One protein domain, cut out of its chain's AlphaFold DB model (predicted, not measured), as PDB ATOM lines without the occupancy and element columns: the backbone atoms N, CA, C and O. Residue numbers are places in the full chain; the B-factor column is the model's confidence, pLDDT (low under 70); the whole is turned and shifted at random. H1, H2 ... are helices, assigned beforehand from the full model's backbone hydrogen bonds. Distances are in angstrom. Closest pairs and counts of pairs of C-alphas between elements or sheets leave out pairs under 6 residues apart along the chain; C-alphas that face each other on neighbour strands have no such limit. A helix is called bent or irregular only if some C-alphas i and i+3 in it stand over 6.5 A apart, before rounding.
ATOM      1  N   GLY A 146     277.158 280.066 277.103       90.56
ATOM      2  CA  GLY A 146     278.079 278.950 277.275       90.56
ATOM      3  C   GLY A 146     277.520 277.626 276.772       90.56
ATOM      4  O   GLY A 146     276.594 277.575 275.962       90.56
ATOM      5  N   ALA A 147     278.123 276.535 277.241       89.62
ATOM      6  CA  ALA A 147     277.954 275.221 276.636       89.62
ATOM      7  C   ALA A 147     276.508 274.711 276.688       89.62
ATOM      8  O   ALA A 147     276.017 274.174 275.697       89.62
ATOM      9  N   SER A 148     275.826 274.894 277.820       89.56
ATOM     10  CA  SER A 148     274.427 274.481 277.999       89.56
ATOM     11  C   SER A 148     273.478 275.117 276.976       89.56
ATOM     12  O   SER A 148     272.798 274.395 276.247       89.56
ATOM     13  N   GLU A 149     273.495 276.444 276.849       91.19
ATOM     14  CA  GLU A 149     272.653 277.174 275.889       91.19
ATOM     15  C   GLU A 149     272.985 276.790 274.439       91.19
ATOM     16  O   GLU A 149     272.094 276.529 273.631       91.19
ATOM     17  N   ARG A 150     274.274 276.648 274.106       94.88
ATOM     18  CA  ARG A 150     274.694 276.220 272.764       94.88
ATOM     19  C   ARG A 150     274.202 274.812 272.420       94.88
ATOM     20  O   ARG A 150     273.840 274.549 271.272       94.88
ATOM     21  N   ILE A 151     274.140 273.899 273.389       91.19
ATOM     22  CA  ILE A 151     273.554 272.566 273.177       91.19
ATOM     23  C   ILE A 151     272.050 272.679 272.880       91.19
ATOM     24  O   ILE A 151     271.569 272.036 271.943       91.19
ATOM     25  N   GLU A 152     271.318 273.513 273.617       90.94
ATOM     26  CA  GLU A 152     269.881 273.730 273.403       90.94
ATOM     27  C   GLU A 152     269.589 274.362 272.031       90.94
ATOM     28  O   GLU A 152     268.743 273.864 271.280       90.94
ATOM     29  N   GLU A 153     270.352 275.386 271.635       92.88
ATOM     30  CA  GLU A 153     270.278 275.983 270.298       92.88
ATOM     31  C   GLU A 153     270.504 274.940 269.196       92.88
ATOM     32  O   GLU A 153     269.778 274.893 268.194       92.88
ATOM     33  N   ALA A 154     271.506 274.074 269.373       91.19
ATOM     34  CA  ALA A 154     271.811 273.024 268.415       91.19
ATOM     35  C   ALA A 154     270.661 272.019 268.273       91.19
ATOM     36  O   ALA A 154     270.358 271.599 267.153       91.19
ATOM     37  N   MET A 155     269.987 271.658 269.370       89.69
ATOM     38  CA  MET A 155     268.815 270.776 269.334       89.69
ATOM     39  C   MET A 155     267.679 271.387 268.508       89.69
ATOM     40  O   MET A 155     267.139 270.730 267.615       89.69
ATOM     41  N   VAL A 156     267.384 272.672 268.712       90.94
ATOM     42  CA  VAL A 156     266.381 273.394 267.913       90.94
ATOM     43  C   VAL A 156     266.777 273.436 266.430       90.94
ATOM     44  O   VAL A 156     265.928 273.271 265.551       90.94
ATOM     45  N   LEU A 157     268.062 273.617 266.112       89.25
ATOM     46  CA  LEU A 157     268.554 273.585 264.731       89.25
ATOM     47  C   LEU A 157     268.446 272.192 264.093       89.25
ATOM     48  O   LEU A 157     268.203 272.103 262.883       89.25
ATOM     49  N   VAL A 158     268.605 271.114 264.867       84.94
ATOM     50  CA  VAL A 158     268.336 269.741 264.409       84.94
ATOM     51  C   VAL A 158     266.853 269.578 264.084       84.94
ATOM     52  O   VAL A 158     266.527 269.102 262.995       84.94
ATOM     53  N   ASP A 159     265.963 270.048 264.957       86.12
ATOM     54  CA  ASP A 159     264.511 269.960 264.755       86.12
ATOM     55  C   ASP A 159     264.039 270.748 263.526       86.12
ATOM     56  O   ASP A 159     263.136 270.320 262.804       86.12
ATOM     57  N   ARG A 160     264.702 271.869 263.221       89.00
ATOM     58  CA  ARG A 160     264.468 272.669 262.005       89.00
ATOM     59  C   ARG A 160     265.095 272.064 260.738       89.00
ATOM     60  O   ARG A 160     264.948 272.627 259.654       89.00
ATOM     61  N   GLY A 161     265.813 270.943 260.842       81.19
ATOM     62  CA  GLY A 161     266.507 270.292 259.724       81.19
ATOM     63  C   GLY A 161     267.780 271.013 259.261       81.19
ATOM     64  O   GLY A 161     268.370 270.649 258.240       81.19
ATOM     65  N   THR A 162     268.243 272.015 260.009       85.44
ATOM     66  CA  THR A 162     269.441 272.821 259.729       85.44
ATOM     67  C   THR A 162     270.710 272.194 260.318       85.44
ATOM     68  O   THR A 162     271.488 272.843 261.012       85.44
ATOM     69  N   HIS A 163     270.951 270.915 260.012       82.00
ATOM     70  CA  HIS A 163     272.010 270.102 260.630       82.00
ATOM     71  C   HIS A 163     273.423 270.702 260.530       82.00
ATOM     72  O   HIS A 163     274.214 270.549 261.453       82.00
ATOM     73  N   GLY A 164     273.750 271.394 259.431       77.44
ATOM     74  CA  GLY A 164     275.058 272.043 259.278       77.44
ATOM     75  C   GLY A 164     275.303 273.122 260.335       77.44
ATOM     76  O   GLY A 164     276.366 273.145 260.942       77.44
ATOM     77  N   ARG A 165     274.286 273.948 260.613       84.94
ATOM     78  CA  ARG A 165     274.343 274.963 261.673       84.94
ATOM     79  C   ARG A 165     274.356 274.328 263.056       84.94
ATOM     80  O   ARG A 165     275.124 274.764 263.893       84.94
ATOM     81  N   ALA A 166     273.577 273.265 263.269       84.94
ATOM     82  CA  ALA A 166     273.590 272.546 264.543       84.94
ATOM     83  C   ALA A 166     274.992 272.023 264.901       84.94
ATOM     84  O   ALA A 166     275.406 272.114 266.051       84.94
ATOM     85  N   LEU A 167     275.746 271.511 263.918       81.81
ATOM     86  CA  LEU A 167     277.125 271.059 264.135       81.81
ATOM     87  C   LEU A 167     278.077 272.212 264.480       81.81
ATOM     88  O   LEU A 167     278.927 272.041 265.349       81.81
ATOM     89  N   GLU A 168     277.935 273.369 263.824       85.62
ATOM     90  CA  GLU A 168     278.698 274.582 264.163       85.62
ATOM     91  C   GLU A 168     278.422 275.005 265.613       85.62
ATOM     92  O   GLU A 168     279.356 275.213 266.382       85.62
ATOM     93  N   THR A 169     277.150 275.033 266.019       90.94
ATOM     94  CA  THR A 169     276.749 275.394 267.384       90.94
ATOM     95  C   THR A 169     277.249 274.392 268.431       90.94
ATOM     96  O   THR A 169     277.715 274.797 269.491       90.94
ATOM     97  N   ILE A 170     277.237 273.083 268.139       86.88
ATOM     98  CA  ILE A 170     277.827 272.065 269.031       86.88
ATOM     99  C   ILE A 170     279.334 272.281 269.189       86.88
ATOM    100  O   ILE A 170     279.869 272.071 270.275       86.88
ATOM    101  N   GLN A 171     280.036 272.687 268.128       84.75
ATOM    102  CA  GLN A 171     281.458 272.995 268.238       84.75
ATOM    103  C   GLN A 171     281.692 274.183 269.181       84.75
ATOM    104  O   GLN A 171     282.557 274.081 270.048       84.75
ATOM    105  N   GLU A 172     280.902 275.256 269.059       90.00
ATOM    106  CA  GLU A 172     280.943 276.384 270.006       90.00
ATOM    107  C   GLU A 172     280.677 275.904 271.442       90.00
ATOM    108  O   GLU A 172     281.441 276.238 272.343       90.00
ATOM    109  N   ALA A 173     279.686 275.027 271.647       89.69
ATOM    110  CA  ALA A 173     279.398 274.452 272.962       89.69
ATOM    111  C   ALA A 173     280.598 273.703 273.566       89.69
ATOM    112  O   ALA A 173     280.871 273.808 274.759       89.69
ATOM    113  N   VAL A 174     281.324 272.934 272.749       83.19
ATOM    114  CA  VAL A 174     282.517 272.192 273.186       83.19
ATOM    115  C   VAL A 174     283.670 273.135 273.528       83.19
ATOM    116  O   VAL A 174     284.397 272.886 274.491       83.19
ATOM    117  N   GLU A 175     283.851 274.205 272.753       85.75
ATOM    118  CA  GLU A 175     284.853 275.235 273.035       85.75
ATOM    119  C   GLU A 175     284.537 275.965 274.350       85.75
ATOM    120  O   GLU A 175     285.433 276.125 275.185       85.75
ATOM    121  N   ASP A 176     283.267 276.302 274.581       88.44
ATOM    122  CA  ASP A 176     282.795 276.910 275.827       88.44
ATOM    123  C   ASP A 176     282.992 275.964 277.022       88.44
ATOM    124  O   ASP A 176     283.522 276.373 278.053       88.44
ATOM    125  N   LEU A 177     282.677 274.673 276.866       85.06
ATOM    126  CA  LEU A 177     282.873 273.654 277.903       85.06
ATOM    127  C   LEU A 177     284.352 273.436 278.245       85.06
ATOM    128  O   LEU A 177     284.707 273.188 279.396       85.06
ATOM    129  N   ALA A 178     285.236 273.516 277.252       79.94
ATOM    130  CA  ALA A 178     286.674 273.434 277.482       79.94
ATOM    131  C   ALA A 178     287.204 274.672 278.231       79.94
ATOM    132  O   ALA A 178     288.183 274.563 278.974       79.94
ATOM    133  N   GLY A 179     286.573 275.833 278.033       83.50
ATOM    134  CA  GLY A 179     286.866 277.069 278.759       83.50
ATOM    135  C   GLY A 179     286.302 277.094 280.183       83.50
ATOM    136  O   GLY A 179     286.949 277.647 281.073       83.50
ATOM    137  N   ASP A 180     285.143 276.472 280.398       84.00
ATOM    138  CA  ASP A 180     284.459 276.371 281.688       84.00
ATOM    139  C   ASP A 180     283.887 274.956 281.928       84.00
ATOM    140  O   ASP A 180     282.687 274.711 281.775       84.00
ATOM    141  N   PRO A 181     284.728 273.993 282.350       73.81
ATOM    142  CA  PRO A 181     284.284 272.624 282.614       73.81
ATOM    143  C   PRO A 181     283.351 272.514 283.834       73.81
ATOM    144  O   PRO A 181     282.854 271.426 284.122       73.81
ATOM    145  N   GLY A 182     283.147 273.609 284.576       77.00
ATOM    146  CA  GLY A 182     282.279 273.684 285.747       77.00
ATOM    147  C   GLY A 182     280.832 274.071 285.443       77.00
ATOM    148  O   GLY A 182     280.065 274.217 286.398       77.00
ATOM    149  N   ASP A 183     280.448 274.242 284.170       81.38
ATOM    150  CA  ASP A 183     279.061 274.531 283.789       81.38
ATOM    151  C   ASP A 183     278.139 273.370 284.206       81.38
ATOM    152  O   ASP A 183     278.009 272.346 283.529       81.38
ATOM    153  N   ALA A 184     277.479 273.536 285.354       76.62
ATOM    154  CA  ALA A 184     276.554 272.555 285.909       76.62
ATOM    155  C   ALA A 184     275.327 272.326 285.008       76.62
ATOM    156  O   ALA A 184     274.710 271.261 285.079       76.62
ATOM    157  N   GLY A 185     274.972 273.299 284.161       80.44
ATOM    158  CA  GLY A 185     273.896 273.162 283.184       80.44
ATOM    159  C   GLY A 185     274.282 272.261 282.013       80.44
ATOM    160  O   GLY A 185     273.424 271.573 281.459       80.44
ATOM    161  N   ALA A 186     275.567 272.202 281.660       78.25
ATOM    162  CA  ALA A 186     276.023 271.473 280.481       78.25
ATOM    163  C   ALA A 186     275.840 269.951 280.605       78.25
ATOM    164  O   ALA A 186     275.483 269.312 279.619       78.25
ATOM    165  N   VAL A 187     275.971 269.363 281.803       82.69
ATOM    166  CA  VAL A 187     275.673 267.929 282.022       82.69
ATOM    167  C   VAL A 187     274.215 267.614 281.689       82.69
ATOM    168  O   VAL A 187     273.936 266.692 280.919       82.69
ATOM    169  N   ALA A 188     273.286 268.402 282.236       79.81
ATOM    170  CA  ALA A 188     271.858 268.221 281.998       79.81
ATOM    171  C   ALA A 188     271.502 268.457 280.522       79.81
ATOM    172  O   ALA A 188     270.737 267.687 279.943       79.81
ATOM    173  N   ALA A 189     272.102 269.469 279.888       80.38
ATOM    174  CA  ALA A 189     271.913 269.745 278.468       80.38
ATOM    175  C   ALA A 189     272.421 268.591 277.581       80.38
ATOM    176  O   ALA A 189     271.721 268.168 276.662       80.38
ATOM    177  N   LEU A 190     273.594 268.018 277.881       83.19
ATOM    178  CA  LEU A 190     274.138 266.857 277.163       83.19
ATOM    179  C   LEU A 190     273.242 265.619 277.306       83.19
ATOM    180  O   LEU A 190     272.995 264.933 276.312       83.19
ATOM    181  N   GLN A 191     272.738 265.346 278.513       84.88
ATOM    182  CA  GLN A 191     271.798 264.247 278.766       84.88
ATOM    183  C   GLN A 191     270.486 264.455 277.994       84.88
ATOM    184  O   GLN A 191     270.044 263.553 277.283       84.88
ATOM    185  N   ASN A 192     269.921 265.666 278.032       81.69
ATOM    186  CA  ASN A 192     268.726 266.023 277.264       81.69
ATOM    187  C   ASN A 192     268.943 265.864 275.752       81.69
ATOM    188  O   ASN A 192     268.079 265.332 275.058       81.69
ATOM    189  N   ALA A 193     270.100 266.279 275.231       82.25
ATOM    190  CA  ALA A 193     270.446 266.105 273.825       82.25
ATOM    191  C   ALA A 193     270.589 264.622 273.447       82.25
ATOM    192  O   ALA A 193     270.112 264.206 272.387       82.25
ATOM    193  N   ALA A 194     271.204 263.810 274.312       85.25
ATOM    194  CA  ALA A 194     271.329 262.370 274.113       85.25
ATOM    195  C   ALA A 194     269.953 261.685 274.067       85.25
ATOM    196  O   ALA A 194     269.678 260.914 273.141       85.25
ATOM    197  N   ASP A 195     269.077 262.017 275.018       84.88
ATOM    198  CA  ASP A 195     267.704 261.523 275.074       84.88
ATOM    199  C   ASP A 195     266.909 261.965 273.844       84.88
ATOM    200  O   ASP A 195     266.259 261.141 273.194       84.88
ATOM    201  N   HIS A 196     267.019 263.235 273.450       83.75
ATOM    202  CA  HIS A 196     266.359 263.758 272.257       83.75
ATOM    203  C   HIS A 196     266.772 262.972 271.015       83.75
ATOM    204  O   HIS A 196     265.914 262.412 270.335       83.75
ATOM    205  N   ILE A 197     268.076 262.803 270.770       83.44
ATOM    206  CA  ILE A 197     268.593 262.023 269.633       83.44
ATOM    207  C   ILE A 197     268.083 260.575 269.663       83.44
ATOM    208  O   ILE A 197     267.701 260.043 268.615       83.44
ATOM    209  N   ALA A 198     268.017 259.951 270.842       83.06
ATOM    210  CA  ALA A 198     267.488 258.599 271.005       83.06
ATOM    211  C   ALA A 198     265.978 258.506 270.705       83.06
ATOM    212  O   ALA A 198     265.500 257.469 270.223       83.06
ATOM    213  N   THR A 199     265.215 259.580 270.949       82.56
ATOM    214  CA  THR A 199     263.780 259.651 270.621       82.56
ATOM    215  C   THR A 199     263.496 259.932 269.151       82.56
ATOM    216  O   THR A 199     262.419 259.547 268.681       82.56
ATOM    217  N   ILE A 200     264.448 260.498 268.393       80.44
ATOM    218  CA  ILE A 200     264.368 260.616 266.928       80.44
ATOM    219  C   ILE A 200     264.523 259.210 266.315       80.44
ATOM    220  O   ILE A 200     265.502 258.877 265.642       80.44
ATOM    221  N   ARG A 201     263.534 258.341 266.529       71.06
ATOM    222  CA  ARG A 201     263.429 257.050 265.858       71.06
ATOM    223  C   ARG A 201     262.885 257.266 264.463       71.06
ATOM    224  O   ARG A 201     261.787 257.783 264.272       71.06
ATOM    225  N   SER A 202     263.644 256.805 263.476       64.50
ATOM    226  CA  SER A 202     263.111 256.608 262.134       64.50
ATOM    227  C   SER A 202     261.997 255.560 262.201       64.50
ATOM    228  O   SER A 202     262.237 254.403 262.555       64.50
ATOM    229  N   GLY A 209     269.126 251.890 258.744       78.75
ATOM    230  CA  GLY A 209     269.956 251.163 259.719       78.75
ATOM    231  C   GLY A 209     271.234 251.916 260.097       78.75
ATOM    232  O   GLY A 209     271.473 252.162 261.275       78.75
ATOM    233  N   ASP A 210     271.981 252.391 259.099       77.44
ATOM    234  CA  ASP A 210     273.235 253.128 259.322       77.44
ATOM    235  C   ASP A 210     272.999 254.483 260.000       77.44
ATOM    236  O   ASP A 210     273.805 254.948 260.803       77.44
ATOM    237  N   THR A 211     271.853 255.111 259.722       80.19
ATOM    238  CA  THR A 211     271.481 256.390 260.345       80.19
ATOM    239  C   THR A 211     271.109 256.201 261.809       80.19
ATOM    240  O   THR A 211     271.464 257.035 262.636       80.19
ATOM    241  N   GLN A 212     270.410 255.111 262.135       83.88
ATOM    242  CA  GLN A 212     270.085 254.776 263.515       83.88
ATOM    243  C   GLN A 212     271.354 254.424 264.297       83.88
ATOM    244  O   GLN A 212     271.558 254.976 265.369       83.88
ATOM    245  N   ALA A 213     272.248 253.609 263.728       84.06
ATOM    246  CA  ALA A 213     273.523 253.271 264.359       84.06
ATOM    247  C   ALA A 213     274.380 254.517 264.642       84.06
ATOM    248  O   ALA A 213     274.946 254.643 265.725       84.06
ATOM    249  N   PHE A 214     274.429 255.469 263.703       82.88
ATOM    250  CA  PHE A 214     275.108 256.747 263.920       82.88
ATOM    251  C   PHE A 214     274.460 257.562 265.049       82.88
ATOM    252  O   PHE A 214     275.166 258.057 265.921       82.88
ATOM    253  N   ARG A 215     273.124 257.674 265.078       84.44
ATOM    254  CA  ARG A 215     272.400 258.371 266.160       84.44
ATOM    255  C   ARG A 215     272.668 257.744 267.524       84.44
ATOM    256  O   ARG A 215     272.962 258.471 268.465       84.44
ATOM    257  N   ASP A 216     272.626 256.418 267.610       86.62
ATOM    258  CA  ASP A 216     272.909 255.684 268.842       86.62
ATOM    259  C   ASP A 216     274.363 255.921 269.299       86.62
ATOM    260  O   ASP A 216     274.621 256.091 270.491       86.62
ATOM    261  N   GLN A 217     275.314 256.012 268.357       83.88
ATOM    262  CA  GLN A 217     276.709 256.350 268.652       83.88
ATOM    263  C   GLN A 217     276.862 257.784 269.176       83.88
ATOM    264  O   GLN A 217     277.596 257.994 270.141       83.88
ATOM    265  N   VAL A 218     276.163 258.761 268.583       85.00
ATOM    266  CA  VAL A 218     276.171 260.150 269.068       85.00
ATOM    267  C   VAL A 218     275.543 260.238 270.460       85.00
ATOM    268  O   VAL A 218     276.150 260.815 271.356       85.00
ATOM    269  N   ALA A 219     274.382 259.619 270.685       85.88
ATOM    270  CA  ALA A 219     273.739 259.605 272.000       85.88
ATOM    271  C   ALA A 219     274.623 258.934 273.068       85.88
ATOM    272  O   ALA A 219     274.751 259.436 274.184       85.88
ATOM    273  N   GLY A 220     275.288 257.827 272.724       87.06
ATOM    274  CA  GLY A 220     276.254 257.170 273.607       87.06
ATOM    275  C   GLY A 220     277.452 258.061 273.944       87.06
ATOM    276  O   GLY A 220     277.879 258.103 275.095       87.06
ATOM    277  N   PHE A 221     277.964 258.808 272.965       86.62
ATOM    278  CA  PHE A 221     279.056 259.756 273.174       86.62
ATOM    279  C   PHE A 221     278.660 260.917 274.093       86.62
ATOM    280  O   PHE A 221     279.392 261.215 275.032       86.62
ATOM    281  N   LEU A 222     277.495 261.532 273.873       87.50
ATOM    282  CA  LEU A 222     276.995 262.619 274.721       87.50
ATOM    283  C   LEU A 222     276.825 262.167 276.181       87.50
ATOM    284  O   LEU A 222     277.268 262.860 277.093       87.50
ATOM    285  N   ASN A 223     276.280 260.966 276.398       89.62
ATOM    286  CA  ASN A 223     276.172 260.368 277.731       89.62
ATOM    287  C   ASN A 223     277.539 260.092 278.378       89.62
ATOM    288  O   ASN A 223     277.689 260.261 279.587       89.62
ATOM    289  N   ALA A 224     278.540 259.680 277.594       87.88
ATOM    290  CA  ALA A 224     279.893 259.465 278.102       87.88
ATOM    291  C   ALA A 224     280.548 260.781 278.550       87.88
ATOM    292  O   ALA A 224     281.119 260.824 279.636       87.88
ATOM    293  N   ILE A 225     280.402 261.862 277.771       86.06
ATOM    294  CA  ILE A 225     280.891 263.189 278.175       86.06
ATOM    295  C   ILE A 225     280.194 263.643 279.456       86.06
ATOM    296  O   ILE A 225     280.865 264.088 280.381       86.06
ATOM    297  N   ALA A 226     278.866 263.512 279.529       85.88
ATOM    298  CA  ALA A 226     278.104 263.897 280.713       85.88
ATOM    299  C   ALA A 226     278.586 263.151 281.972       85.88
ATOM    300  O   ALA A 226     278.761 263.765 283.022       85.88
ATOM    301  N   ALA A 227     278.883 261.852 281.863       88.75
ATOM    302  CA  ALA A 227     279.448 261.073 282.964       88.75
ATOM    303  C   ALA A 227     280.873 261.527 283.345       88.75
ATOM    304  O   ALA A 227     281.179 261.674 284.529       88.75
ATOM    305  N   ASP A 228     281.738 261.800 282.363       87.94
ATOM    306  CA  ASP A 228     283.089 262.322 282.616       87.94
ATOM    307  C   ASP A 228     283.051 263.716 283.274       87.94
ATOM    308  O   ASP A 228     283.912 264.034 284.099       87.94
ATOM    309  N   MET A 229     282.047 264.535 282.943       84.06
ATOM    310  CA  MET A 229     281.773 265.822 283.587       84.06
ATOM    311  C   MET A 229     281.377 265.675 285.054       84.06
ATOM    312  O   MET A 229     281.960 266.352 285.900       84.06
ATOM    313  N   GLU A 230     280.441 264.778 285.372       87.38
ATOM    314  CA  GLU A 230     280.031 264.504 286.758       87.38
ATOM    315  C   GLU A 230     281.210 264.035 287.626       87.38
ATOM    316  O   GLU A 230     281.326 264.409 288.795       87.38
ATOM    317  N   ASP A 231     282.130 263.274 287.033       88.50
ATOM    318  CA  ASP A 231     283.352 262.796 287.677       88.50
ATOM    319  C   ASP A 231     284.480 263.849 287.744       88.50
ATOM    320  O   ASP A 231     285.526 263.592 288.352       88.50
ATOM    321  N   GLY A 232     284.312 265.013 287.105       85.81
ATOM    322  CA  GLY A 232     285.340 266.053 286.990       85.81
ATOM    323  C   GLY A 232     286.566 265.629 286.169       85.81
ATOM    324  O   GLY A 232     287.667 266.131 286.397       85.81
ATOM    325  N   LYS A 233     286.402 264.675 285.246       86.56
ATOM    326  CA  LYS A 233     287.468 264.067 284.423       86.56
ATOM    327  C   LYS A 233     287.451 264.523 282.965       86.56
ATOM    328  O   LYS A 233     288.098 263.899 282.127       86.56
ATOM    329  N   VAL A 234     286.727 265.593 282.653       81.56
ATOM    330  CA  VAL A 234     286.585 266.089 281.281       81.56
ATOM    331  C   VAL A 234     287.946 266.464 280.715       81.56
ATOM    332  O   VAL A 234     288.572 267.437 281.135       81.56
ATOM    333  N   ASP A 235     288.383 265.715 279.711       82.00
ATOM    334  CA  ASP A 235     289.470 266.143 278.845       82.00
ATOM    335  C   ASP A 235     288.868 266.899 277.656       82.00
ATOM    336  O   ASP A 235     288.396 266.301 276.685       82.00
ATOM    337  N   GLY A 236     288.882 268.233 277.723       74.50
ATOM    338  CA  GLY A 236     288.363 269.086 276.652       74.50
ATOM    339  C   GLY A 236     289.004 268.807 275.285       74.50
ATOM    340  O   GLY A 236     288.334 268.925 274.258       74.50
ATOM    341  N   ALA A 237     290.265 268.355 275.239       75.12
ATOM    342  CA  ALA A 237     290.917 267.989 273.982       75.12
ATOM    343  C   ALA A 237     290.339 266.690 273.398       75.12
ATOM    344  O   ALA A 237     290.151 266.590 272.183       75.12
ATOM    345  N   MET A 238     290.013 265.719 274.253       79.62
ATOM    346  CA  MET A 238     289.325 264.490 273.852       79.62
ATOM    347  C   MET A 238     287.907 264.786 273.346       79.62
ATOM    348  O   MET A 238     287.498 264.238 272.319       79.62
ATOM    349  N   VAL A 239     287.163 265.664 274.026       76.50
ATOM    350  CA  VAL A 239     285.814 266.079 273.599       76.50
ATOM    351  C   VAL A 239     285.874 266.747 272.223       76.50
ATOM    352  O   VAL A 239     285.153 266.337 271.310       76.50
ATOM    353  N   ALA A 240     286.789 267.704 272.032       72.25
ATOM    354  CA  ALA A 240     286.983 268.388 270.755       72.25
ATOM    355  C   ALA A 240     287.383 267.430 269.620       72.25
ATOM    356  O   ALA A 240     286.884 267.544 268.500       72.25
ATOM    357  N   GLU A 241     288.257 266.458 269.889       79.75
ATOM    358  CA  GLU A 241     288.666 265.479 268.881       79.75
ATOM    359  C   GLU A 241     287.514 264.566 268.451       79.75
ATOM    360  O   GLU A 241     287.275 264.395 267.253       79.75
ATOM    361  N   ASN A 242     286.747 264.043 269.407       76.19
ATOM    362  CA  ASN A 242     285.565 263.246 269.097       76.19
ATOM    363  C   ASN A 242     284.524 264.067 268.317       76.19
ATOM    364  O   ASN A 242     284.004 263.589 267.308       76.19
ATOM    365  N   ALA A 243     284.273 265.324 268.702       73.06
ATOM    366  CA  ALA A 243     283.364 266.215 267.977       73.06
ATOM    367  C   ALA A 243     283.793 266.420 266.509       73.06
ATOM    368  O   ALA A 243     282.956 266.386 265.597       73.06
ATOM    369  N   ARG A 244     285.104 266.547 266.248       74.75
ATOM    370  CA  ARG A 244     285.653 266.609 264.880       74.75
ATOM    371  C   ARG A 244     285.419 265.311 264.105       74.75
ATOM    372  O   ARG A 244     285.022 265.372 262.939       74.75
ATOM    373  N   GLN A 245     285.611 264.153 264.735       81.31
ATOM    374  CA  GLN A 245     285.359 262.848 264.110       81.31
ATOM    375  C   GLN A 245     283.875 262.643 263.772       81.31
ATOM    376  O   GLN A 245     283.549 262.202 262.663       81.31
ATOM    377  N   PHE A 246     282.964 263.029 264.670       76.62
ATOM    378  CA  PHE A 246     281.523 262.986 264.409       76.62
ATOM    379  C   PHE A 246     281.120 263.930 263.283       76.62
ATOM    380  O   PHE A 246     280.376 263.522 262.396       76.62
ATOM    381  N   SER A 247     281.657 265.149 263.257       72.06
ATOM    382  CA  SER A 247     281.386 266.119 262.190       72.06
ATOM    383  C   SER A 247     281.864 265.619 260.823       72.06
ATOM    384  O   SER A 247     281.155 265.753 259.825       72.06
ATOM    385  N   ALA A 248     283.042 264.987 260.766       78.44
ATOM    386  CA  ALA A 248     283.547 264.361 259.545       78.44
ATOM    387  C   ALA A 248     282.654 263.197 259.082       78.44
ATOM    388  O   ALA A 248     282.345 263.086 257.895       78.44
ATOM    389  N   THR A 249     282.186 262.370 260.021       78.62
ATOM    390  CA  THR A 249     281.274 261.248 259.747       78.62
ATOM    391  C   THR A 249     279.891 261.735 259.297       78.62
ATOM    392  O   THR A 249     279.329 261.231 258.330       78.62
ATOM    393  N   ALA A 250     279.343 262.766 259.939       72.81
ATOM    394  CA  ALA A 250     278.080 263.378 259.540       72.81
ATOM    395  C   ALA A 250     278.172 263.973 258.126       72.81
ATOM    396  O   ALA A 250     277.251 263.807 257.323       72.81
ATOM    397  N   ARG A 251     279.302 264.612 257.794       76.75
ATOM    398  CA  ARG A 251     279.563 265.133 256.448       76.75
ATOM    399  C   ARG A 251     279.625 264.015 255.407       76.75
ATOM    400  O   ARG A 251     278.979 264.147 254.373       76.75
ATOM    401  N   SER A 252     280.308 262.902 255.680       81.19
ATOM    402  CA  SER A 252     280.361 261.775 254.737       81.19
ATOM    403  C   SER A 252     278.992 261.101 254.542       81.19
ATOM    404  O   SER A 252     278.637 260.717 253.423       81.19
ATOM    405  N   PHE A 253     278.160 261.026 255.587       75.38
ATOM    406  CA  PHE A 253     276.759 260.610 255.461       75.38
ATOM    407  C   PHE A 253     275.932 261.588 254.615       75.38
ATOM    408  O   PHE A 253     275.097 261.159 253.817       75.38
ATOM    409  N   ALA A 254     276.149 262.896 254.766       70.75
ATOM    410  CA  ALA A 254     275.466 263.902 253.960       70.75
ATOM    411  C   ALA A 254     275.897 263.834 252.485       70.75
ATOM    412  O   ALA A 254     275.043 263.877 251.606       70.75
ATOM    413  N   GLU A 255     277.189 263.658 252.208       79.50
ATOM    414  CA  GLU A 255     277.737 263.520 250.853       79.50
ATOM    415  C   GLU A 255     277.262 262.232 250.167       79.50
ATOM    416  O   GLU A 255     276.850 262.269 249.009       79.50
ATOM    417  N   SER A 256     277.230 261.104 250.884       79.44
ATOM    418  CA  SER A 256     276.741 259.830 250.332       79.44
ATOM    419  C   SER A 256     275.244 259.837 250.005       79.44
ATOM    420  O   SER A 256     274.828 259.135 249.087       79.44
ATOM    421  N   ARG A 257     274.432 260.644 250.705       71.19
ATOM    422  CA  ARG A 257     273.012 260.860 250.360       71.19
ATOM    423  C   ARG A 257     272.789 261.982 249.345       71.19
ATOM    424  O   ARG A 257     271.804 261.945 248.616       71.19
ATOM    425  N   GLY A 258     273.651 262.997 249.356       60.41
ATOM    426  CA  GLY A 258     273.585 264.189 248.507       60.41
ATOM    427  C   GLY A 258     274.156 263.981 247.107       60.41
ATOM    428  O   GLY A 258     273.837 264.756 246.208       60.41
ATOM    429  N   ALA A 259     274.913 262.903 246.887       51.19
ATOM    430  CA  ALA A 259     275.074 262.308 245.571       51.19
ATOM    431  C   ALA A 259     273.728 261.705 245.140       51.19
ATOM    432  O   ALA A 259     273.542 260.487 245.104       51.19
ATOM    433  N   ALA A 260     272.763 262.571 244.817       49.59
ATOM    434  CA  ALA A 260     271.719 262.187 243.887       49.59
ATOM    435  C   ALA A 260     272.440 261.526 242.700       49.59
ATOM    436  O   ALA A 260     273.440 262.090 242.241       49.59
TER     437      ALA A 260
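Overview. This is residues 146 to 202 and 209 to 260 of the 298 residues of an uncharacterized protein of Acidimicrobiia bacterium (UniProt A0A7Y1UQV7). Five helices stand side by side in an elongated bundle, arranged as a nearly closed ring in the order H5, H2, H1, H3, H4, where each helix touches the next and H4 and H5 are close but not clearly touching. The far end of the longest helix, H5, sticks out at one end of the bundle with residues 255 to 260. The printed part has 109 residues, 91 of them in the five named helices H1 to H5, with no named strand; the class is all helix, and the bundle is up and down, each helix running against the one before it in the chain. The whole is compact, with a radius of gyration of the C-alphas of 13.4 A and spans of 44 by 23 by 21 A.

Along the chain. H5, residues 236 to 258, is 32.2 A from first to last C-alpha and ends at C-alpha 258, (273.585, 264.189, 248.507). H4, residues 209 to 230, is 31.8 A long and begins at C-alpha 209, (269.956, 251.163, 259.719). H2, residues 163 to 179, is 24.5 A long, and H3, residues 184 to 199, is 23.7 A long. H3 is neither bent nor irregular, but only just: C-alphas 184 and 187 are 6.1 A apart. H1, residues 147 to 159, is 18.7 A long and begins at C-alpha 147, (277.954, 275.221, 276.636).

Arrangement. H5 touches H2, opposite ways at a shallow tilt of 5 degrees; their closest C-alphas are those of Ala 178 and Gly 236, 4.7 A apart. H2 forms a helical hairpin with H1 at a shallow tilt of 9 degrees, and their closest C-alphas, of Ala 147 and Ala 173, are 4.0 A apart. H1 touches H3, the same way at 19 degrees, a shallow tilt; their closest C-alphas are those of Ser 148 and Ala 186, 4.2 A apart. H3 touches H4, opposite ways at a shallow tilt of 18 degrees, the closest C-alphas being those of Ala 194 and Ala 219, 4.2 A apart. H4 and H5 are close but not clearly touching, with the C-alphas of Ile 225 and Val 239 closest at 7.3 A. H1 and H4 are apart, and so are H3 and H5. Every O i to N i+4 pair is within hydrogen-bond range in H1, H2, H4 and H5, and 11 of 12 are in H3.

Size, cuts and confidence. The two C-alphas farthest apart are those of Gly 232 and Ala 260, 45.4 A. Residues 203 to 208 are not printed, and C-alphas 202 and 209 across this cut are 9.1 A apart. Of the links that are printed whole, H1 to H2, H2 to H3 and H4 to H5 are tight. The mean pLDDT of the printed part is 82.0; residue 202 and residues 258 to 260 are under 70.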